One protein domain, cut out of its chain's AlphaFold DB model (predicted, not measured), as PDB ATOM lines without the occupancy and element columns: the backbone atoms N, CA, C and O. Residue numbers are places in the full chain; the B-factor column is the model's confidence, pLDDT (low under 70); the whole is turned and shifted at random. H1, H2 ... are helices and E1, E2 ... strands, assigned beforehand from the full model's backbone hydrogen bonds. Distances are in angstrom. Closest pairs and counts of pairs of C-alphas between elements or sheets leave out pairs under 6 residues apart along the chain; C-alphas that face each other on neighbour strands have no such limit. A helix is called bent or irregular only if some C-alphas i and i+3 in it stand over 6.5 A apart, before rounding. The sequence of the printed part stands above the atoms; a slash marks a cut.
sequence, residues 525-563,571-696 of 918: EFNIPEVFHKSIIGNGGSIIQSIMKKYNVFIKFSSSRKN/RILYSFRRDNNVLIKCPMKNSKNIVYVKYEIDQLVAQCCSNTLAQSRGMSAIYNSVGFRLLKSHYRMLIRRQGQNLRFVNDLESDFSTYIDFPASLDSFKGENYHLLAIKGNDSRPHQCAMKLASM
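AT A GLANCE: This is residues 525 to 563 and 571 to 696 of the 918 residues of the protein "Hypothetical_protein" of Candida auris (UniProt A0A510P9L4). Going along the printed part you meet two lobes set one after the other on the longest axis: first a two-strand ribbon, E1 and E2, packed on H2 and H3, then a three-strand sheet, E3 E5 E4, with H8 over one face and H6 on that face at the E4 edge. H1 reaches from H3 to E4 and E5 between the lobes, and H5 and H7 lie at one end of the larger sheet. The 165 printed residues hold eight named helices and five named strands, in the order H1 H2 E1 E2 H3 H4 E3 H5 H6 E4 H7 E5 H8; both sheets are antiparallel and the class is mixed. The whole is compact, with a radius of gyration of the C-alphas of 17.6 A and spans of 50 by 36 by 35 A.

IN THESE COORDINATES: Find C-alpha 530 at (12.482, 6.183, -19.232), where H1, residues 530 to 537, begins. H2 is 539 to 551; both are irregular, with C-alphas 531 and 534 7.2 A apart and 540 and 543 8.5 A apart. Then come E1, 554 to 557, E2, 582 to 587, H3, 592 to 609, 26.8 A long, and H4, 612 to 616. E3, 623 to 631, is 25.4 A long; H5 is 632 to 641, H6 647 to 656, E4 658 to 660, H7 666 to 669. E5, 674 to 682, is 25.9 A long, and H8, 685 to 694, ends at C-alpha 694 (32.857, 5.688, -28.638).

HOW THE PARTS SIT: Start at the hub, H3: it touches H1 at a steep tilt of 64 degrees, closest at C-alphas 604 and 536, 6.5 A. H2 and H3 only just touch, with 3 pairs of C-alphas within 8 A, closest at 551 and 593, 6.0 A. H4 touches H3 only at the corner, and only just, closest at C-alphas 613 and 607, 5.6 A. Between E1 and E2 look for N 554 and O 585, 2.8 A. In the larger sheet find N 626 and O 679, 2.8 A, for E3 and E5, and N 659 and O 680, 2.8 A, for E5 and E4. H6 and H8 on the same face make two layers, helices on one face of a sheet; H8 is over E5, at a height over the sheet of 8.5 A, and H6 is over none of the strands, at a height of 5.0 A. E3, H5 H6, E4 form a split strand-helix-strand unit, two strands running the same way with E5 between them, its crossover right-handed. H1, H3, H5 and H7 only graze this sheet. Every O i to N i+4 pair is within hydrogen-bond range in H5, H6 and H8; H1 has 2 of 4, H2 7 of 9, H3 13 of 14, H4 0 of 1 beside 2 of 2 O i to N i+3 pairs, and H7 is too short for one.

THE WHOLE: The C-alphas farthest apart, of Lys 589 and Ser 695, are 52.4 A apart. Residues 564 to 570 are not printed, and C-alphas 563 and 571 are 16.9 A apart across this cut, in the link from E1 to E2. Of the links printed whole, H4 to E3 is short and the others are tight. The pLDDT is under 70 at residues 560 to 563, 571 to 575 and 612 to 621.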
ATOM      1  N   GLU A 525      -1.354   5.135 -27.198       90.56
ATOM      2  CA  GLU A 525      -0.036   4.678 -26.781       90.56
ATOM      3  C   GLU A 525       1.059   5.534 -27.413       90.56
ATOM      4  O   GLU A 525       0.959   5.924 -28.577       90.56
ATOM      5  N   PHE A 526       2.098   5.844 -26.640       91.12
ATOM      6  CA  PHE A 526       3.292   6.534 -27.126       91.12
ATOM      7  C   PHE A 526       4.503   6.234 -26.232       91.12
ATOM      8  O   PHE A 526       4.372   5.679 -25.136       91.12
ATOM      9  N   ASN A 527       5.696   6.572 -26.718       90.56
ATOM     10  CA  ASN A 527       6.944   6.419 -25.980       90.56
ATOM     11  C   ASN A 527       7.363   7.738 -25.316       90.56
ATOM     12  O   ASN A 527       7.322   8.799 -25.934       90.56
ATOM     13  N   ILE A 528       7.812   7.638 -24.067       90.06
ATOM     14  CA  ILE A 528       8.548   8.677 -23.347       90.06
ATOM     15  C   ILE A 528       9.863   8.064 -22.865       90.06
ATOM     16  O   ILE A 528       9.811   6.992 -22.257       90.06
ATOM     17  N   PRO A 529      11.024   8.718 -23.036       86.75
ATOM     18  CA  PRO A 529      12.285   8.192 -22.518       86.75
ATOM     19  C   PRO A 529      12.211   7.885 -21.014       86.75
ATOM     20  O   PRO A 529      11.772   8.721 -20.217       86.75
ATOM     21  N   GLU A 530      12.648   6.685 -20.611       83.75
ATOM     22  CA  GLU A 530      12.482   6.183 -19.232       83.75
ATOM     23  C   GLU A 530      13.155   7.070 -18.179       83.75
ATOM     24  O   GLU A 530      12.685   7.194 -17.046       83.75
ATOM     25  N   VAL A 531      14.219   7.760 -18.591       85.00
ATOM     26  CA  VAL A 531      14.963   8.764 -17.822       85.00
ATOM     27  C   VAL A 531      14.047   9.832 -17.210       85.00
ATOM     28  O   VAL A 531      14.286  10.310 -16.095       85.00
ATOM     29  N   PHE A 532      12.964  10.182 -17.907       86.62
ATOM     30  CA  PHE A 532      12.025  11.220 -17.485       86.62
ATOM     31  C   PHE A 532      10.813  10.675 -16.719       86.62
ATOM     32  O   PHE A 532      10.092  11.458 -16.101       86.62
ATOM     33  N   HIS A 533      10.588   9.353 -16.684       87.62
ATOM     34  CA  HIS A 533       9.389   8.762 -16.065       87.62
ATOM     35  C   HIS A 533       9.225   9.170 -14.605       87.62
ATOM     36  O   HIS A 533       8.152   9.623 -14.214       87.62
ATOM     37  N   LYS A 534      10.292   9.069 -13.798       85.94
ATOM     38  CA  LYS A 534      10.247   9.442 -12.372       85.94
ATOM     39  C   LYS A 534       9.818  10.896 -12.180       85.94
ATOM     40  O   LYS A 534       9.033  11.186 -11.279       85.94
ATOM     41  N   SER A 535      10.298  11.785 -13.046       85.25
ATOM     42  CA  SER A 535      10.009  13.211 -12.950       85.25
ATOM     43  C   SER A 535       8.580  13.551 -13.374       85.25
ATOM     44  O   SER A 535       7.905  14.327 -12.705       85.25
ATOM     45  N   ILE A 536       8.081  12.911 -14.431       87.56
ATOM     46  CA  ILE A 536       6.719  13.122 -14.945       87.56
ATOM     47  C   ILE A 536       5.667  12.532 -13.998       87.56
ATOM     48  O   ILE A 536       4.618  13.131 -13.771       87.56
ATOM     49  N   ILE A 537       5.947  11.362 -13.413       88.81
ATOM     50  CA  ILE A 537       5.071  10.726 -12.419       88.81
ATOM     51  C   ILE A 537       4.994  11.601 -11.154       88.81
ATOM     52  O   ILE A 537       3.907  11.809 -10.603       88.81
ATOM     53  N   GLY A 538       6.131  12.168 -10.737       85.31
ATOM     54  CA  GLY A 538       6.270  12.998  -9.543       85.31
ATOM     55  C   GLY A 538       6.329  12.182  -8.248       85.31
ATOM     56  O   GLY A 538       6.007  10.990  -8.215       85.31
ATOM     57  N   ASN A 539       6.719  12.826  -7.144       84.38
ATOM     58  CA  ASN A 539       6.799  12.173  -5.834       84.38
ATOM     59  C   ASN A 539       5.429  11.587  -5.448       84.38
ATOM     60  O   ASN A 539       4.417  12.295  -5.448       84.38
ATOM     61  N   GLY A 540       5.394  10.277  -5.178       82.56
ATOM     62  CA  GLY A 540       4.163   9.538  -4.873       82.56
ATOM     63  C   GLY A 540       3.130   9.484  -6.010       82.56
ATOM     64  O   GLY A 540       1.974   9.153  -5.758       82.56
ATOM     65  N   GLY A 541       3.500   9.831  -7.249       87.00
ATOM     66  CA  GLY A 541       2.563   9.909  -8.375       87.00
ATOM     67  C   GLY A 541       1.675  11.157  -8.381       87.00
ATOM     68  O   GLY A 541       0.681  11.188  -9.102       87.00
ATOM     69  N   SER A 542       1.982  12.173  -7.571       89.06
ATOM     70  CA  SER A 542       1.121  13.351  -7.373       89.06
ATOM     71  C   SER A 542       0.824  14.133  -8.659       89.06
ATOM     72  O   SER A 542      -0.327  14.513  -8.888       89.06
ATOM     73  N   ILE A 543       1.827  14.337  -9.522       89.38
ATOM     74  CA  ILE A 543       1.681  15.084 -10.781       89.38
ATOM     75  C   ILE A 543       0.755  14.321 -11.725       89.38
ATOM     76  O   ILE A 543      -0.273  14.854 -12.149       89.38
ATOM     77  N   ILE A 544       1.063  13.050 -11.996       92.25
ATOM     78  CA  ILE A 544       0.267  12.260 -12.934       92.25
ATOM     79  C   ILE A 544      -1.155  12.007 -12.420       92.25
ATOM     80  O   ILE A 544      -2.110  12.084 -13.190       92.25
ATOM     81  N   GLN A 545      -1.336  11.798 -11.111       93.12
ATOM     82  CA  GLN A 545      -2.662  11.649 -10.507       93.12
ATOM     83  C   GLN A 545      -3.498  12.930 -10.613       93.12
ATOM     84  O   GLN A 545      -4.718  12.845 -10.772       93.12
ATOM     85  N   SER A 546      -2.869  14.109 -10.543       93.00
ATOM     86  CA  SER A 546      -3.548  15.389 -10.774       93.00
ATOM     87  C   SER A 546      -4.068  15.482 -12.213       93.00
ATOM     88  O   SER A 546      -5.248  15.767 -12.424       93.00
ATOM     89  N   ILE A 547      -3.232  15.126 -13.196       93.69
ATOM     90  CA  ILE A 547      -3.605  15.097 -14.621       93.69
ATOM     91  C   ILE A 547      -4.742  14.090 -14.868       93.69
ATOM     92  O   ILE A 547      -5.745  14.431 -15.498       93.69
ATOM     93  N   MET A 548      -4.644  12.877 -14.311       93.56
ATOM     94  CA  MET A 548      -5.688  11.845 -14.414       93.56
ATOM     95  C   MET A 548      -7.052  12.346 -13.914       93.56
ATOM     96  O   MET A 548      -8.067  12.152 -14.587       93.56
ATOM     97  N   LYS A 549      -7.081  13.022 -12.754       94.62
ATOM     98  CA  LYS A 549      -8.310  13.583 -12.164       94.62
ATOM     99  C   LYS A 549      -8.857  14.759 -12.975       94.62
ATOM    100  O   LYS A 549     -10.056  14.803 -13.223       94.62
ATOM    101  N   LYS A 550      -7.991  15.678 -13.415       94.12
ATOM    102  CA  LYS A 550      -8.362  16.874 -14.193       94.12
ATOM    103  C   LYS A 550      -9.087  16.519 -15.494       94.12
ATOM    104  O   LYS A 550     -10.083  17.151 -15.830       94.12
ATOM    105  N   TYR A 551      -8.616  15.490 -16.200       93.19
ATOM    106  CA  TYR A 551      -9.146  15.107 -17.515       93.19
ATOM    107  C   TYR A 551     -10.050  13.867 -17.508       93.19
ATOM    108  O   TYR A 551     -10.567  13.489 -18.563       93.19
ATOM    109  N   ASN A 552     -10.277  13.243 -16.346       92.88
ATOM    110  CA  ASN A 552     -11.017  11.984 -16.202       92.88
ATOM    111  C   ASN A 552     -10.475  10.867 -17.115       92.88
ATOM    112  O   ASN A 552     -11.238  10.184 -17.809       92.88
ATOM    113  N   VAL A 553      -9.151  10.705 -17.120       93.94
ATOM    114  CA  VAL A 553      -8.436   9.681 -17.891       93.94
ATOM    115  C   VAL A 553      -7.640   8.765 -16.967       93.94
ATOM    116  O   VAL A 553      -7.227   9.150 -15.874       93.94
ATOM    117  N   PHE A 554      -7.400   7.542 -17.419       92.81
ATOM    118  CA  PHE A 554      -6.486   6.606 -16.786       92.81
ATOM    119  C   PHE A 554      -5.158   6.617 -17.542       92.81
ATOM    120  O   PHE A 554      -5.155   6.448 -18.756       92.81
ATOM    121  N   ILE A 555      -4.041   6.816 -16.844       93.88
ATOM    122  CA  ILE A 555      -2.702   6.830 -17.441       93.88
ATOM    123  C   ILE A 555      -1.877   5.735 -16.776       93.88
ATOM    124  O   ILE A 555      -1.844   5.643 -15.547       93.88
ATOM    125  N   LYS A 556      -1.216   4.906 -17.582       91.88
ATOM    126  CA  LYS A 556      -0.340   3.832 -17.117       91.88
ATOM    127  C   LYS A 556       1.027   3.958 -17.775       91.88
ATOM    128  O   LYS A 556       1.125   3.941 -18.997       91.88
ATOM    129  N   PHE A 557       2.062   4.029 -16.946       90.44
ATOM    130  CA  PHE A 557       3.451   3.879 -17.366       90.44
ATOM    131  C   PHE A 557       3.833   2.405 -17.254       90.44
ATOM    132  O   PHE A 557       3.493   1.733 -16.277       90.44
ATOM    133  N   SER A 558       4.523   1.899 -18.261       85.25
ATOM    134  CA  SER A 558       5.150   0.583 -18.267       85.25
ATOM    135  C   SER A 558       6.662   0.767 -18.268       85.25
ATOM    136  O   SER A 558       7.171   1.733 -18.827       85.25
ATOM    137  N   SER A 559       7.372  -0.127 -17.584       74.19
ATOM    138  CA  SER A 559       8.833  -0.147 -17.606       74.19
ATOM    139  C   SER A 559       9.285  -1.197 -18.612       74.19
ATOM    140  O   SER A 559       8.803  -2.328 -18.581       74.19
ATOM    141  N   SER A 560      10.210  -0.816 -19.485       59.34
ATOM    142  CA  SER A 560      10.768  -1.622 -20.568       59.34
ATOM    143  C   SER A 560      11.804  -2.646 -20.094       59.34
ATOM    144  O   SER A 560      12.487  -3.242 -20.928       59.34
ATOM    145  N   ARG A 561      11.932  -2.906 -18.781       52.72
ATOM    146  CA  ARG A 561      12.750  -4.021 -18.275       52.72
ATOM    147  C   ARG A 561      12.094  -5.351 -18.651       52.72
ATOM    148  O   ARG A 561      11.404  -5.978 -17.850       52.72
ATOM    149  N   LYS A 562      12.281  -5.761 -19.904       51.84
ATOM    150  CA  LYS A 562      11.996  -7.114 -20.377       51.84
ATOM    151  C   LYS A 562      12.912  -8.057 -19.582       51.84
ATOM    152  O   LYS A 562      14.106  -7.798 -19.467       51.84
ATOM    153  N   ASN A 563      12.353  -9.119 -18.995       40.38
ATOM    154  CA  ASN A 563      13.164 -10.184 -18.400       40.38
ATOM    155  C   ASN A 563      14.158 -10.693 -19.464       40.38
ATOM    156  O   ASN A 563      13.706 -11.025 -20.565       40.38
ATOM    157  N   ARG A 571      14.692  -8.899 -34.215       58.81
ATOM    158  CA  ARG A 571      15.640  -8.144 -35.038       58.81
ATOM    159  C   ARG A 571      14.895  -7.031 -35.756       58.81
ATOM    160  O   ARG A 571      14.162  -7.275 -36.710       58.81
ATOM    161  N   ILE A 572      15.086  -5.803 -35.288       58.22
ATOM    162  CA  ILE A 572      14.560  -4.608 -35.943       58.22
ATOM    163  C   ILE A 572      15.628  -4.114 -36.923       58.22
ATOM    164  O   ILE A 572      16.627  -3.522 -36.517       58.22
ATOM    165  N   LEU A 573      15.434  -4.400 -38.210       63.66
ATOM    166  CA  LEU A 573      16.351  -4.012 -39.284       63.66
ATOM    167  C   LEU A 573      16.084  -2.561 -39.697       63.66
ATOM    168  O   LEU A 573      14.932  -2.237 -39.963       63.66
ATOM    169  N   TYR A 574      17.125  -1.719 -39.734       57.44
ATOM    170  CA  TYR A 574      17.182  -0.301 -40.157       57.44
ATOM    171  C   TYR A 574      16.175   0.705 -39.554       57.44
ATOM    172  O   TYR A 574      16.446   1.904 -39.596       57.44
ATOM    173  N   SER A 575      15.055   0.295 -38.957       65.44
ATOM    174  CA  SER A 575      14.104   1.204 -38.314       65.44
ATOM    175  C   SER A 575      14.434   1.376 -36.832       65.44
ATOM    176  O   SER A 575      14.182   0.482 -36.026       65.44
ATOM    177  N   PHE A 576      14.968   2.529 -36.433       71.75
ATOM    178  CA  PHE A 576      15.127   2.828 -35.012       71.75
ATOM    179  C   PHE A 576      13.753   3.102 -34.389       71.75
ATOM    180  O   PHE A 576      13.111   4.107 -34.701       71.75
ATOM    181  N   ARG A 577      13.279   2.201 -33.522       73.62
ATOM    182  CA  ARG A 577      11.996   2.346 -32.825       73.62
ATOM    183  C   ARG A 577      12.170   2.114 -31.332       73.62
ATOM    184  O   ARG A 577      12.812   1.153 -30.910       73.62
ATOM    185  N   ARG A 578      11.527   2.974 -30.547       81.12
ATOM    186  CA  ARG A 578      11.326   2.773 -29.112       81.12
ATOM    187  C   ARG A 578       9.924   2.231 -28.887       81.12
ATOM    188  O   ARG A 578       8.972   2.715 -29.499       81.12
ATOM    189  N   ASP A 579       9.794   1.229 -28.032       79.50
ATOM    190  CA  ASP A 579       8.485   0.665 -27.720       79.50
ATOM    191  C   ASP A 579       7.638   1.661 -26.922       79.50
ATOM    192  O   ASP A 579       8.138   2.392 -26.061       79.50
ATOM    193  N   ASN A 580       6.337   1.702 -27.210       86.75
ATOM    194  CA  ASN A 580       5.406   2.530 -26.457       86.75
ATOM    195  C   ASN A 580       5.411   2.097 -24.995       86.75
ATOM    196  O   ASN A 580       5.257   0.915 -24.690       86.75
ATOM    197  N   ASN A 581       5.566   3.061 -24.093       89.81
ATOM    198  CA  ASN A 581       5.635   2.784 -22.666       89.81
ATOM    199  C   ASN A 581       4.617   3.574 -21.836       89.81
ATOM    200  O   ASN A 581       4.487   3.316 -20.638       89.81
ATOM    201  N   VAL A 582       3.844   4.464 -22.460       91.38
ATOM    202  CA  VAL A 582       2.732   5.179 -21.833       91.38
ATOM    203  C   VAL A 582       1.435   4.839 -22.545       91.38
ATOM    204  O   VAL A 582       1.341   4.947 -23.765       91.38
ATOM    205  N   LEU A 583       0.428   4.461 -21.761       92.75
ATOM    206  CA  LEU A 583      -0.915   4.132 -22.221       92.75
ATOM    207  C   LEU A 583      -1.933   5.037 -21.529       92.75
ATOM    208  O   LEU A 583      -2.066   5.014 -20.301       92.75
ATOM    209  N   ILE A 584      -2.674   5.809 -22.318       94.25
ATOM    210  CA  ILE A 584      -3.801   6.621 -21.855       94.25
ATOM    211  C   ILE A 584      -5.091   5.905 -22.254       94.25
ATOM    212  O   ILE A 584      -5.276   5.596 -23.426       94.25
ATOM    213  N   LYS A 585      -5.994   5.668 -21.297       92.38
ATOM    214  CA  LYS A 585      -7.326   5.089 -21.527       92.38
ATOM    215  C   LYS A 585      -8.424   5.965 -20.939       92.38
ATOM    216  O   LYS A 585      -8.330   6.410 -19.796       92.38
ATOM    217  N   CYS A 586      -9.517   6.157 -21.661       92.44
ATOM    218  CA  CYS A 586     -10.733   6.770 -21.125       92.44
ATOM    219  C   CYS A 586     -11.980   6.248 -21.855       92.44
ATOM    220  O   CYS A 586     -11.851   5.596 -22.883       92.44
ATOM    221  N   PRO A 587     -13.204   6.470 -21.346       92.50
ATOM    222  CA  PRO A 587     -14.410   6.185 -22.121       92.50
ATOM    223  C   PRO A 587     -14.505   7.107 -23.350       92.50
ATOM    224  O   PRO A 587     -14.100   8.269 -23.269       92.50
ATOM    225  N   MET A 588     -15.104   6.646 -24.451       91.06
ATOM    226  CA  MET A 588     -15.210   7.399 -25.713       91.06
ATOM    227  C   MET A 588     -15.788   8.812 -25.556       91.06
ATOM    228  O   MET A 588     -15.330   9.730 -26.241       91.06
ATOM    229  N   LYS A 589     -16.720   9.035 -24.617       91.00
ATOM    230  CA  LYS A 589     -17.250  10.380 -24.295       91.00
ATOM    231  C   LYS A 589     -16.173  11.407 -23.900       91.00
ATOM    232  O   LYS A 589     -16.348  12.592 -24.155       91.00
ATOM    233  N   ASN A 590     -15.051  10.951 -23.339       92.69
ATOM    234  CA  ASN A 590     -13.918  11.779 -22.918       92.69
ATOM    235  C   ASN A 590     -12.708  11.656 -23.863       92.69
ATOM    236  O   ASN A 590     -11.632  12.150 -23.533       92.69
ATOM    237  N   SER A 591     -12.849  11.006 -25.024       92.69
ATOM    238  CA  SER A 591     -11.743  10.734 -25.965       92.69
ATOM    239  C   SER A 591     -10.953  11.983 -26.363       92.69
ATOM    240  O   SER A 591      -9.726  11.942 -26.434       92.69
ATOM    241  N   LYS A 592     -11.630  13.126 -26.528       94.25
ATOM    242  CA  LYS A 592     -10.997  14.421 -26.840       94.25
ATOM    243  C   LYS A 592      -9.943  14.836 -25.805       94.25
ATOM    244  O   LYS A 592      -8.970  15.493 -26.158       94.25
ATOM    245  N   ASN A 593     -10.099  14.417 -24.549       95.19
ATOM    246  CA  ASN A 593      -9.170  14.762 -23.477       95.19
ATOM    247  C   ASN A 593      -7.815  14.058 -23.597       95.19
ATOM    248  O   ASN A 593      -6.836  14.560 -23.054       95.19
ATOM    249  N   ILE A 594      -7.733  12.937 -24.322       94.19
ATOM    250  CA  ILE A 594      -6.475  12.206 -24.527       94.19
ATOM    251  C   ILE A 594      -5.429  13.110 -25.192       94.19
ATOM    252  O   ILE A 594      -4.275  13.128 -24.772       94.19
ATOM    253  N   VAL A 595      -5.840  13.906 -26.185       94.25
ATOM    254  CA  VAL A 595      -4.939  14.813 -26.912       94.25
ATOM    255  C   VAL A 595      -4.408  15.917 -25.993       94.25
ATOM    256  O   VAL A 595      -3.214  16.205 -26.012       94.25
ATOM    257  N   TYR A 596      -5.263  16.487 -25.135       94.69
ATOM    258  CA  TYR A 596      -4.840  17.490 -24.148       94.69
ATOM    259  C   TYR A 596      -3.873  16.911 -23.113       94.69
ATOM    260  O   TYR A 596      -2.899  17.564 -22.752       94.69
ATOM    261  N   VAL A 597      -4.106  15.672 -22.672       94.50
ATOM    262  CA  VAL A 597      -3.215  14.971 -21.736       94.50
ATOM    263  C   VAL A 597      -1.858  14.705 -22.377       94.50
ATOM    264  O   VAL A 597      -0.842  14.944 -21.733       94.50
ATOM    265  N   LYS A 598      -1.824  14.256 -23.639       93.75
ATOM    266  CA  LYS A 598      -0.571  14.074 -24.382       93.75
ATOM    267  C   LYS A 598       0.209  15.385 -24.461       93.75
ATOM    268  O   LYS A 598       1.373  15.411 -24.092       93.75
ATOM    269  N   TYR A 599      -0.454  16.477 -24.838       93.56
ATOM    270  CA  TYR A 599       0.175  17.796 -24.897       93.56
ATOM    271  C   TYR A 599       0.731  18.254 -23.537       93.56
ATOM    272  O   TYR A 599       1.858  18.733 -23.465       93.56
ATOM    273  N   GLU A 600      -0.018  18.073 -22.444       92.69
ATOM    274  CA  GLU A 600       0.441  18.428 -21.090       92.69
ATOM    275  C   GLU A 600       1.630  17.558 -20.640       92.69
ATOM    276  O   GLU A 600       2.561  18.063 -20.015       92.69
ATOM    277  N   ILE A 601       1.649  16.271 -21.004       91.81
ATOM    278  CA  ILE A 601       2.791  15.383 -20.757       91.81
ATOM    279  C   ILE A 601       4.006  15.802 -21.591       91.81
ATOM    280  O   ILE A 601       5.089  15.932 -21.028       91.81
ATOM    281  N   ASP A 602       3.844  16.067 -22.888       90.88
ATOM    282  CA  ASP A 602       4.927  16.497 -23.782       90.88
ATOM    283  C   ASP A 602       5.566  17.807 -23.288       90.88
ATOM    284  O   ASP A 602       6.792  17.945 -23.280       90.88
ATOM    285  N   GLN A 603       4.755  18.740 -22.774       89.38
ATOM    286  CA  GLN A 603       5.248  19.949 -22.111       89.38
ATOM    287  C   GLN A 603       6.092  19.636 -20.870       89.38
ATOM    288  O   GLN A 603       7.135  20.262 -20.676       89.38
ATOM    289  N   LEU A 604       5.689  18.667 -20.042       87.62
ATOM    290  CA  LEU A 604       6.496  18.236 -18.897       87.62
ATOM    291  C   LEU A 604       7.826  17.621 -19.348       87.62
ATOM    292  O   LEU A 604       8.858  17.931 -18.755       87.62
ATOM    293  N   VAL A 605       7.838  16.813 -20.418       86.94
ATOM    294  CA  VAL A 605       9.092  16.264 -20.964       86.94
ATOM    295  C   VAL A 605      10.010  17.387 -21.448       86.94
ATOM    296  O   VAL A 605      11.202  17.385 -21.131       86.94
ATOM    297  N   ALA A 606       9.467  18.376 -22.163       84.19
ATOM    298  CA  ALA A 606      10.229  19.528 -22.639       84.19
ATOM    299  C   ALA A 606      10.832  20.334 -21.476       84.19
ATOM    300  O   ALA A 606      12.013  20.677 -21.507       84.19
ATOM    301  N   GLN A 607      10.061  20.560 -20.409       83.06
ATOM    302  CA  GLN A 607      10.546  21.260 -19.219       83.06
ATOM    303  C   GLN A 607      11.577  20.447 -18.413       83.06
ATOM    304  O   GLN A 607      12.442  21.035 -17.758       83.06
ATOM    305  N   CYS A 608      11.510  19.108 -18.438       79.00
ATOM    306  CA  CYS A 608      12.562  18.246 -17.890       79.00
ATOM    307  C   CYS A 608      13.839  18.362 -18.728       79.00
ATOM    308  O   CYS A 608      14.928  18.480 -18.179       79.00
ATOM    309  N   CYS A 609      13.704  18.393 -20.056       75.25
ATOM    310  CA  CYS A 609      14.824  18.518 -20.984       75.25
ATOM    311  C   CYS A 609      15.586  19.842 -20.855       75.25
ATOM    312  O   CYS A 609      16.781  19.860 -21.156       75.25
ATOM    313  N   SER A 610      14.908  20.923 -20.455       73.62
ATOM    314  CA  SER A 610      15.489  22.251 -20.222       73.62
ATOM    315  C   SER A 610      15.872  22.507 -18.759       73.62
ATOM    316  O   SER A 610      16.265  23.622 -18.423       73.62
ATOM    317  N   ASN A 611      15.727  21.512 -17.871       72.69
ATOM    318  CA  ASN A 611      15.912  21.633 -16.417       72.69
ATOM    319  C   ASN A 611      15.075  22.747 -15.744       72.69
ATOM    320  O   ASN A 611      15.309  23.096 -14.588       72.69
ATOM    321  N   THR A 612      14.047  23.284 -16.411       62.69
ATOM    322  CA  THR A 612      13.211  24.374 -15.874       62.69
ATOM    323  C   THR A 612      12.318  23.888 -14.724       62.69
ATOM    324  O   THR A 612      12.058  24.621 -13.770       62.69
ATOM    325  N   LEU A 613      11.897  22.617 -14.754       56.22
ATOM    326  CA  LEU A 613      11.106  21.996 -13.679       56.22
ATOM    327  C   LEU A 613      11.856  21.902 -12.342       56.22
ATOM    328  O   LEU A 613      11.217  21.985 -11.289       56.22
ATOM    329  N   ALA A 614      13.190  21.788 -12.372       55.22
ATOM    330  CA  ALA A 614      14.017  21.708 -11.169       55.22
ATOM    331  C   ALA A 614      13.928  22.992 -10.322       55.22
ATOM    332  O   ALA A 614      13.944  22.918  -9.095       55.22
ATOM    333  N   GLN A 615      13.735  24.155 -10.958       53.47
ATOM    334  CA  GLN A 615      13.692  25.459 -10.285       53.47
ATOM    335  C   GLN A 615      12.322  25.789  -9.661       53.47
ATOM    336  O   GLN A 615      12.268  26.488  -8.654       53.47
ATOM    337  N   SER A 616      11.208  25.284 -10.211       52.97
ATOM    338  CA  SER A 616       9.855  25.712  -9.789       52.97
ATOM    339  C   SER A 616       9.137  24.807  -8.773       52.97
ATOM    340  O   SER A 616       8.178  25.253  -8.145       52.97
ATOM    341  N   ARG A 617       9.531  23.529  -8.626       54.22
ATOM    342  CA  ARG A 617       8.771  22.532  -7.830       54.22
ATOM    343  C   ARG A 617       9.618  21.616  -6.933       54.22
ATOM    344  O   ARG A 617       9.124  20.577  -6.504       54.22
ATOM    345  N   GLY A 618      10.866  21.984  -6.628       50.88
ATOM    346  CA  GLY A 618      11.698  21.250  -5.659       50.88
ATOM    347  C   GLY A 618      12.017  19.807  -6.075       50.88
ATOM    348  O   GLY A 618      11.999  18.899  -5.246       50.88
ATOM    349  N   MET A 619      12.261  19.579  -7.368       55.44
ATOM    350  CA  MET A 619      12.651  18.267  -7.890       55.44
ATOM    351  C   MET A 619      14.170  18.074  -7.822       55.44
ATOM    352  O   MET A 619      14.925  18.986  -8.134       55.44
ATOM    353  N   SER A 620      14.611  16.869  -7.441       52.97
ATOM    354  CA  SER A 620      16.013  16.561  -7.109       52.97
ATOM    355  C   SER A 620      16.908  16.177  -8.298       52.97
ATOM    356  O   SER A 620      18.112  16.032  -8.106       52.97
ATOM    357  N   ALA A 621      16.357  15.941  -9.495       65.00
ATOM    358  CA  ALA A 621      17.123  15.407 -10.624       65.00
ATOM    359  C   ALA A 621      17.491  16.514 -11.620       65.00
ATOM    360  O   ALA A 621      16.614  17.081 -12.271       65.00
ATOM    361  N   ILE A 622      18.790  16.795 -11.734       75.12
ATOM    362  CA  ILE A 622      19.368  17.632 -12.788       75.12
ATOM    363  C   ILE A 622      19.766  16.706 -13.936       75.12
ATOM    364  O   ILE A 622      20.496  15.734 -13.731       75.12
ATOM    365  N   TYR A 623      19.275  16.998 -15.138       80.69
ATOM    366  CA  TYR A 623      19.615  16.239 -16.333       80.69
ATOM    367  C   TYR A 623      20.817  16.877 -17.024       80.69
ATOM    368  O   TYR A 623      20.731  17.991 -17.548       80.69
ATOM    369  N   ASN A 624      21.933  16.155 -17.037       83.00
ATOM    370  CA  ASN A 624      23.144  16.552 -17.740       83.00
ATOM    371  C   ASN A 624      23.058  16.104 -19.199       83.00
ATOM    372  O   ASN A 624      22.525  15.033 -19.501       83.00
ATOM    373  N   SER A 625      23.590  16.929 -20.100       83.81
ATOM    374  CA  SER A 625      23.700  16.615 -21.525       83.81
ATOM    375  C   SER A 625      25.171  16.491 -21.908       83.81
ATOM    376  O   SER A 625      25.992  17.302 -21.491       83.81
ATOM    377  N   VAL A 626      25.509  15.481 -22.700       86.12
ATOM    378  CA  VAL A 626      26.835  15.298 -23.299       86.12
ATOM    379  C   VAL A 626      26.665  15.335 -24.811       86.12
ATOM    380  O   VAL A 626      25.744  14.712 -25.343       86.12
ATOM    381  N   GLY A 627      27.514  16.105 -25.491       86.38
ATOM    382  CA  GLY A 627      27.543  16.134 -26.945       86.38
ATOM    383  C   GLY A 627      28.346  14.962 -27.485       86.38
ATOM    384  O   GLY A 627      29.357  14.578 -26.904       86.38
ATOM    385  N   PHE A 628      27.898  14.384 -28.592       87.94
ATOM    386  CA  PHE A 628      28.620  13.311 -29.263       87.94
ATOM    387  C   PHE A 628      28.642  13.561 -30.767       87.94
ATOM    388  O   PHE A 628      27.597  13.638 -31.410       87.94
ATOM    389  N   ARG A 629      29.834  13.694 -31.345       89.06
ATOM    390  CA  ARG A 629      30.030  13.899 -32.778       89.06
ATOM    391  C   ARG A 629      30.092  12.548 -33.480       89.06
ATOM    392  O   ARG A 629      31.074  11.824 -33.359       89.06
ATOM    393  N   LEU A 630      29.057  12.220 -34.248       88.81
ATOM    394  CA  LEU A 630      28.996  10.994 -35.040       88.81
ATOM    395  C   LEU A 630      29.289  11.292 -36.513       88.81
ATOM    396  O   LEU A 630      28.556  12.049 -37.147       88.81
ATOM    397  N   LEU A 631      30.332  10.683 -37.082       88.06
ATOM    398  CA  LEU A 631      30.632  10.811 -38.512       88.06
ATOM    399  C   LEU A 631      29.683   9.952 -39.364       88.06
ATOM    400  O   LEU A 631      29.297   8.847 -38.975       88.06
ATOM    401  N   LYS A 632      29.349  10.426 -40.570       85.94
ATOM    402  CA  LYS A 632      28.508   9.708 -41.550       85.94
ATOM    403  C   LYS A 632      29.122   8.358 -41.944       85.94
ATOM    404  O   LYS A 632      28.397   7.373 -42.092       85.94
ATOM    405  N   SER A 633      30.451   8.291 -42.079       87.38
ATOM    406  CA  SER A 633      31.193   7.045 -42.335       87.38
ATOM    407  C   SER A 633      31.055   6.060 -41.170       87.38
ATOM    408  O   SER A 633      30.692   4.903 -41.378       87.38
ATOM    409  N   HIS A 634      31.248   6.536 -39.936       88.94
ATOM    410  CA  HIS A 634      31.123   5.733 -38.719       88.94
ATOM    411  C   HIS A 634      29.720   5.169 -38.542       88.94
ATOM    412  O   HIS A 634      29.578   3.989 -38.243       88.94
ATOM    413  N   TYR A 635      28.688   5.979 -38.781       87.81
ATOM    414  CA  TYR A 635      27.293   5.541 -38.735       87.81
ATOM    415  C   TYR A 635      27.030   4.371 -39.693       87.81
ATOM    416  O   TYR A 635      26.524   3.329 -39.275       87.81
ATOM    417  N   ARG A 636      27.431   4.499 -40.967       85.75
ATOM    418  CA  ARG A 636      27.243   3.442 -41.979       85.75
ATOM    419  C   ARG A 636      27.940   2.143 -41.585       85.75
ATOM    420  O   ARG A 636      27.347   1.071 -41.695       85.75
ATOM    421  N   MET A 637      29.180   2.242 -41.115       86.31
ATOM    422  CA  MET A 637      29.963   1.081 -40.699       86.31
ATOM    423  C   MET A 637      29.409   0.421 -39.438       86.31
ATOM    424  O   MET A 637      29.287  -0.801 -39.394       86.31
ATOM    425  N   LEU A 638      29.038   1.214 -38.430       86.88
ATOM    426  CA  LEU A 638      28.456   0.722 -37.184       86.88
ATOM    427  C   LEU A 638      27.185  -0.087 -37.464       86.88
ATOM    428  O   LEU A 638      27.048  -1.202 -36.969       86.88
ATOM    429  N   ILE A 639      26.299   0.431 -38.319       83.12
ATOM    430  CA  ILE A 639      25.061  -0.258 -38.703       83.12
ATOM    431  C   ILE A 639      25.357  -1.568 -39.430       83.12
ATOM    432  O   ILE A 639      24.757  -2.589 -39.096       83.12
ATOM    433  N   ARG A 640      26.292  -1.580 -40.388       79.56
ATOM    434  CA  ARG A 640      26.680  -2.820 -41.085       79.56
ATOM    435  C   ARG A 640      27.252  -3.857 -40.119       79.56
ATOM    436  O   ARG A 640      26.836  -5.011 -40.162       79.56
ATOM    437  N   ARG A 641      28.139  -3.446 -39.205       82.38
ATOM    438  CA  ARG A 641      28.743  -4.335 -38.198       82.38
ATOM    439  C   ARG A 641      27.707  -4.926 -37.242       82.38
ATOM    440  O   ARG A 641      27.833  -6.084 -36.861       82.38
ATOM    441  N   GLN A 642      26.679  -4.156 -36.890       77.81
ATOM    442  CA  GLN A 642      25.562  -4.614 -36.058       77.81
ATOM    443  C   GLN A 642      24.503  -5.410 -36.846       77.81
ATOM    444  O   GLN A 642      23.401  -5.632 -36.350       77.81
ATOM    445  N   GLY A 643      24.794  -5.833 -38.085       71.75
ATOM    446  CA  GLY A 643      23.850  -6.594 -38.910       71.75
ATOM    447  C   GLY A 643      22.573  -5.812 -39.212       71.75
ATOM    448  O   GLY A 643      21.491  -6.387 -39.247       71.75
ATOM    449  N   GLN A 644      22.701  -4.490 -39.358       73.56
ATOM    450  CA  GLN A 644      21.616  -3.539 -39.610       73.56
ATOM    451  C   GLN A 644      20.576  -3.459 -38.482       73.56
ATOM    452  O   GLN A 644      19.500  -2.895 -38.671       73.56
ATOM    453  N   ASN A 645      20.905  -3.975 -37.295       75.62
ATOM    454  CA  ASN A 645      20.055  -3.924 -36.116       75.62
ATOM    455  C   ASN A 645      20.374  -2.680 -35.273       75.62
ATOM    456  O   ASN A 645      21.490  -2.524 -34.781       75.62
ATOM    457  N   LEU A 646      19.387  -1.800 -35.080       79.25
ATOM    458  CA  LEU A 646      19.531  -0.569 -34.288       79.25
ATOM    459  C   LEU A 646      19.146  -0.738 -32.808       79.25
ATOM    460  O   LEU A 646      19.175   0.226 -32.044       79.25
ATOM    461  N   ARG A 647      18.808  -1.958 -32.372       78.12
ATOM    462  CA  ARG A 647      18.402  -2.256 -30.989       78.12
ATOM    463  C   ARG A 647      19.496  -1.975 -29.959       78.12
ATOM    464  O   ARG A 647      19.156  -1.597 -28.844       78.12
ATOM    465  N   PHE A 648      20.773  -2.044 -30.344       83.75
ATOM    466  CA  PHE A 648      21.888  -1.732 -29.441       83.75
ATOM    467  C   PHE A 648      21.773  -0.326 -28.825       83.75
ATOM    468  O   PHE A 648      22.248  -0.103 -27.716       83.75
ATOM    469  N   VAL A 649      21.121   0.623 -29.512       86.69
ATOM    470  CA  VAL A 649      20.860   1.966 -28.976       86.69
ATOM    471  C   VAL A 649      19.865   1.898 -27.814       86.69
ATOM    472  O   VAL A 649      20.113   2.499 -26.775       86.69
ATOM    473  N   ASN A 650      18.782   1.126 -27.948       85.06
ATOM    474  CA  ASN A 650      17.811   0.917 -26.868       85.06
ATOM    475  C   ASN A 650      18.451   0.193 -25.673       85.06
ATOM    476  O   ASN A 650      18.148   0.518 -24.524       85.06
ATOM    477  N   ASP A 651      19.348  -0.762 -25.939       84.56
ATOM    478  CA  ASP A 651      20.082  -1.481 -24.895       84.56
ATOM    479  C   ASP A 651      21.002  -0.512 -24.120       84.56
ATOM    480  O   ASP A 651      20.952  -0.465 -22.892       84.56
ATOM    481  N   LEU A 652      21.735   0.371 -24.818       87.25
ATOM    482  CA  LEU A 652      22.540   1.437 -24.195       87.25
ATOM    483  C   LEU A 652      21.692   2.431 -23.381       87.25
ATOM    484  O   LEU A 652      22.088   2.836 -22.283       87.25
ATOM    485  N   GLU A 653      20.524   2.828 -23.892       88.06
ATOM    486  CA  GLU A 653      19.592   3.700 -23.168       88.06
ATOM    487  C   GLU A 653      19.116   3.055 -21.860       88.06
ATOM    488  O   GLU A 653      19.068   3.729 -20.825       88.06
ATOM    489  N   SER A 654      18.811   1.754 -21.885       85.06
ATOM    490  CA  SER A 654      18.350   1.002 -20.714       85.06
ATOM    491  C   SER A 654      19.464   0.792 -19.683       85.06
ATOM    492  O   SER A 654      19.278   1.127 -18.507       85.06
ATOM    493  N   ASP A 655      20.636   0.328 -20.128       87.00
ATOM    494  CA  ASP A 655      21.780  -0.008 -19.271       87.00
ATOM    495  C   ASP A 655      22.284   1.206 -18.486       87.00
ATOM    496  O   ASP A 655      22.501   1.139 -17.273       87.00
ATOM    497  N   PHE A 656      22.415   2.351 -19.160       86.44
ATOM    498  CA  PHE A 656      22.906   3.580 -18.537       86.44
ATOM    499  C   PHE A 656      21.783   4.487 -18.018       86.44
ATOM    500  O   PHE A 656      22.068   5.497 -17.370       86.44
ATOM    501  N   SER A 657      20.508   4.142 -18.246       86.56
ATOM    502  CA  SER A 657      19.362   5.024 -17.976       86.56
ATOM    503  C   SER A 657      19.583   6.416 -18.584       86.56
ATOM    504  O   SER A 657      19.567   7.431 -17.878       86.56
ATOM    505  N   THR A 658      19.840   6.443 -19.892       89.31
ATOM    506  CA  THR A 658      20.101   7.657 -20.681       89.31
ATOM    507  C   THR A 658      19.137   7.750 -21.864       89.31
ATOM    508  O   THR A 658      18.496   6.771 -22.230       89.31
ATOM    509  N   TYR A 659      18.992   8.946 -22.424       89.31
ATOM    510  CA  TYR A 659      18.298   9.199 -23.682       89.31
ATOM    511  C   TYR A 659      19.331   9.628 -24.718       89.31
ATOM    512  O   TYR A 659      20.066  10.590 -24.480       89.31
ATOM    513  N   ILE A 660      19.384   8.930 -25.847       88.94
ATOM    514  CA  ILE A 660      20.302   9.196 -26.951       88.94
ATOM    515  C   ILE A 660      19.477   9.716 -28.127       88.94
ATOM    516  O   ILE A 660      18.624   9.010 -28.666       88.94
ATOM    517  N   ASP A 661      19.748  10.937 -28.577       86.56
ATOM    518  CA  ASP A 661      19.128  11.478 -29.790       86.56
ATOM    519  C   ASP A 661      19.789  10.895 -31.056       86.56
ATOM    520  O   ASP A 661      20.539  11.568 -31.759       86.56
ATOM    521  N   PHE A 662      19.611   9.588 -31.276       87.06
ATOM    522  CA  PHE A 662      20.284   8.836 -32.336       87.06
ATOM    523  C   PHE A 662      19.606   9.036 -33.707       87.06
ATOM    524  O   PHE A 662      18.376   8.952 -33.793       87.06
ATOM    525  N   PRO A 663      20.368   9.240 -34.802       83.75
ATOM    526  CA  PRO A 663      19.814   9.468 -36.130       83.75
ATOM    527  C   PRO A 663      19.099   8.220 -36.651       83.75
ATOM    528  O   PRO A 663      19.694   7.152 -36.819       83.75
ATOM    529  N   ALA A 664      17.811   8.377 -36.953       75.19
ATOM    530  CA  ALA A 664      16.971   7.294 -37.458       75.19
ATOM    531  C   ALA A 664      17.269   6.927 -38.922       75.19
ATOM    532  O   ALA A 664      16.925   5.829 -39.348       75.19
ATOM    533  N   SER A 665      17.884   7.825 -39.700       79.56
ATOM    534  CA  SER A 665      18.269   7.563 -41.090       79.56
ATOM    535  C   SER A 665      19.431   8.454 -41.538       79.56
ATOM    536  O   SER A 665      19.780   9.423 -40.858       79.56
ATOM    537  N   LEU A 666      19.984   8.186 -42.728       80.81
ATOM    538  CA  LEU A 666      21.001   9.055 -43.334       80.81
ATOM    539  C   LEU A 666      20.535  10.500 -43.604       80.81
ATOM    540  O   LEU A 666      21.386  11.381 -43.722       80.81
ATOM    541  N   ASP A 667      19.231  10.781 -43.656       78.06
ATOM    542  CA  ASP A 667      18.721  12.129 -43.954       78.06
ATOM    543  C   ASP A 667      18.942  13.095 -42.781       78.06
ATOM    544  O   ASP A 667      19.060  14.305 -42.976       78.06
ATOM    545  N   SER A 668      19.084  12.566 -41.558       78.38
ATOM    546  CA  SER A 668      19.398  13.350 -40.355       78.38
ATOM    547  C   SER A 668      20.724  14.110 -40.467       78.38
ATOM    548  O   SER A 668      20.904  15.128 -39.801       78.38
ATOM    549  N   PHE A 669      21.629  13.657 -41.340       79.38
ATOM    550  CA  PHE A 669      22.907  14.313 -41.607       79.38
ATOM    551  C   PHE A 669      22.767  15.545 -42.517       79.38
ATOM    552  O   PHE A 669      23.713  16.312 -42.611       79.38
ATOM    553  N   LYS A 670      21.624  15.766 -43.193       78.62
ATOM    554  CA  LYS A 670      21.370  16.929 -44.079       78.62
ATOM    555  C   LYS A 670      22.467  17.202 -45.126       78.62
ATOM    556  O   LYS A 670      22.670  18.339 -45.539       78.62
ATOM    557  N   GLY A 671      23.174  16.159 -45.561       70.50
ATOM    558  CA  GLY A 671      24.305  16.273 -46.489       70.50
ATOM    559  C   GLY A 671      25.650  16.610 -45.831       70.50
ATOM    560  O   GLY A 671      26.664  16.594 -46.518       70.50
ATOM    561  N   GLU A 672      25.689  16.844 -44.519       77.38
ATOM    562  CA  GLU A 672      26.922  17.045 -43.760       77.38
ATOM    563  C   GLU A 672      27.655  15.718 -43.488       77.38
ATOM    564  O   GLU A 672      27.085  14.621 -43.500       77.38
ATOM    565  N   ASN A 673      28.956  15.821 -43.215       79.00
ATOM    566  CA  ASN A 673      29.816  14.672 -42.918       79.00
ATOM    567  C   ASN A 673      29.703  14.174 -41.472       79.00
ATOM    568  O   ASN A 673      30.182  13.081 -41.162       79.00
ATOM    569  N   TYR A 674      29.089  14.954 -40.584       83.75
ATOM    570  CA  TYR A 674      28.903  14.599 -39.185       83.75
ATOM    571  C   TYR A 674      27.522  15.025 -38.691       83.75
ATOM    572  O   TYR A 674      26.887  15.905 -39.261       83.75
ATOM    573  N   HIS A 675      27.060  14.391 -37.621       85.12
ATOM    574  CA  HIS A 675      25.838  14.742 -36.917       85.12
ATOM    575  C   HIS A 675      26.131  14.817 -35.417       85.12
ATOM    576  O   HIS A 675      26.855  13.978 -34.874       85.12
ATOM    577  N   LEU A 676      25.607  15.848 -34.755       86.06
ATOM    578  CA  LEU A 676      25.830  16.086 -33.333       86.06
ATOM    579  C   LEU A 676      24.676  15.496 -32.519       86.06
ATOM    580  O   LEU A 676      23.562  16.011 -32.555       86.06
ATOM    581  N   LEU A 677      24.958  14.429 -31.775       87.44
ATOM    582  CA  LEU A 677      24.002  13.767 -30.891       87.44
ATOM    583  C   LEU A 677      24.011  14.427 -29.515       87.44
ATOM    584  O   LEU A 677      25.071  14.774 -28.986       87.44
ATOM    585  N   ALA A 678      22.838  14.505 -28.895       86.81
ATOM    586  CA  ALA A 678      22.704  14.827 -27.483       86.81
ATOM    587  C   ALA A 678      22.412  13.549 -26.685       86.81
ATOM    588  O   ALA A 678      21.397  12.889 -26.911       86.81
ATOM    589  N   ILE A 679      23.282  13.224 -25.725       88.75
ATOM    590  CA  ILE A 679      23.063  12.149 -24.751       88.75
ATOM    591  C   ILE A 679      22.661  12.792 -23.430       88.75
ATOM    592  O   ILE A 679      23.444  13.531 -22.833       88.75
ATOM    593  N   LYS A 680      21.437  12.529 -22.970       86.94
ATOM    594  CA  LYS A 680      20.878  13.101 -21.741       86.94
ATOM    595  C   LYS A 680      20.685  12.050 -20.663       86.94
ATOM    596  O   LYS A 680      20.278  10.926 -20.939       86.94
ATOM    597  N   GLY A 681      20.909  12.426 -19.415       86.12
ATOM    598  CA  GLY A 681      20.682  11.539 -18.280       86.12
ATOM    599  C   GLY A 681      21.071  12.174 -16.959       86.12
ATOM    600  O   GLY A 681      21.410  13.353 -16.899       86.12
ATOM    601  N   ASN A 682      21.004  11.381 -15.897       83.25
ATOM    602  CA  ASN A 682      21.340  11.849 -14.558       83.25
ATOM    603  C   ASN A 682      22.838  11.687 -14.296       83.25
ATOM    604  O   ASN A 682      23.441  10.683 -14.691       83.25
ATOM    605  N   ASP A 683      23.402  12.635 -13.553       83.69
ATOM    606  CA  ASP A 683      24.761  12.562 -13.013       83.69
ATOM    607  C   ASP A 683      25.822  12.337 -14.112       83.69
ATOM    608  O   ASP A 683      25.807  13.011 -15.145       83.69
ATOM    609  N   SER A 684      26.755  11.405 -13.894       86.00
ATOM    610  CA  SER A 684      27.851  11.047 -14.806       86.00
ATOM    611  C   SER A 684      27.510   9.919 -15.791       86.00
ATOM    612  O   SER A 684      28.342   9.562 -16.630       86.00
ATOM    613  N   ARG A 685      26.292   9.361 -15.744       88.38
ATOM    614  CA  ARG A 685      25.879   8.254 -16.630       88.38
ATOM    615  C   ARG A 685      25.896   8.606 -18.123       88.38
ATOM    616  O   ARG A 685      26.330   7.757 -18.898       88.38
ATOM    617  N   PRO A 686      25.509   9.826 -18.559       88.62
ATOM    618  CA  PRO A 686      25.625  10.230 -19.962       88.62
ATOM    619  C   PRO A 686      27.049  10.117 -20.503       88.62
ATOM    620  O   PRO A 686      27.246   9.661 -21.624       88.62
ATOM    621  N   HIS A 687      28.044  10.476 -19.690       89.94
ATOM    622  CA  HIS A 687      29.448  10.399 -20.081       89.94
ATOM    623  C   HIS A 687      29.927   8.944 -20.198       89.94
ATOM    624  O   HIS A 687      30.589   8.587 -21.167       89.94
ATOM    625  N   GLN A 688      29.526   8.069 -19.268       90.06
ATOM    626  CA  GLN A 688      29.820   6.630 -19.354       90.06
ATOM    627  C   GLN A 688      29.178   5.982 -20.591       90.06
ATOM    628  O   GLN A 688      29.821   5.188 -21.279       90.06
ATOM    629  N   CYS A 689      27.937   6.363 -20.908       90.94
ATOM    630  CA  CYS A 689      27.240   5.927 -22.116       90.94
ATOM    631  C   CYS A 689      27.968   6.400 -23.386       90.94
ATOM    632  O   CYS A 689      28.237   5.598 -24.281       90.94
ATOM    633  N   ALA A 690      28.380   7.673 -23.428       90.25
ATOM    634  CA  ALA A 690      29.168   8.233 -24.525       90.25
ATOM    635  C   ALA A 690      30.494   7.480 -24.721       90.25
ATOM    636  O   ALA A 690      30.859   7.163 -25.851       90.25
ATOM    637  N   MET A 691      31.181   7.118 -23.633       90.69
ATOM    638  CA  MET A 691      32.426   6.349 -23.704       90.69
ATOM    639  C   MET A 691      32.212   4.933 -24.231       90.69
ATOM    640  O   MET A 691      32.990   4.440 -25.050       90.69
ATOM    641  N   LYS A 692      31.117   4.284 -23.824       91.31
ATOM    642  CA  LYS A 692      30.752   2.974 -24.361       91.31
ATOM    643  C   LYS A 692      30.411   3.057 -25.851       91.31
ATOM    644  O   LYS A 692      30.864   2.199 -26.604       91.31
ATOM    645  N   LEU A 693      29.684   4.087 -26.284       90.25
ATOM    646  CA  LEU A 693      29.372   4.319 -27.697       90.25
ATOM    647  C   LEU A 693      30.638   4.596 -28.524       90.25
ATOM    648  O   LEU A 693      30.800   4.011 -29.592       90.25
ATOM    649  N   ALA A 694      31.567   5.407 -28.004       90.06
ATOM    650  CA  ALA A 694      32.857   5.688 -28.638       90.06
ATOM    651  C   ALA A 694      33.670   4.406 -28.884       90.06
ATOM    652  O   ALA A 694      34.226   4.228 -29.962       90.06
ATOM    653  N   SER A 695      33.655   3.460 -27.935       90.12
ATOM    654  CA  SER A 695      34.351   2.169 -28.079       90.12
ATOM    655  C   SER A 695      33.809   1.268 -29.202       90.12
ATOM    656  O   SER A 695      34.466   0.300 -29.582       90.12
ATOM    657  N   MET A 696      32.611   1.553 -29.729       89.12
ATOM    658  CA  MET A 696      32.011   0.801 -30.837       89.12
ATOM    659  C   MET A 696      32.344   1.388 -32.218       89.12
ATOM    660  O   MET A 696      32.002   0.764 -33.225       89.12
TER     661      MET A 696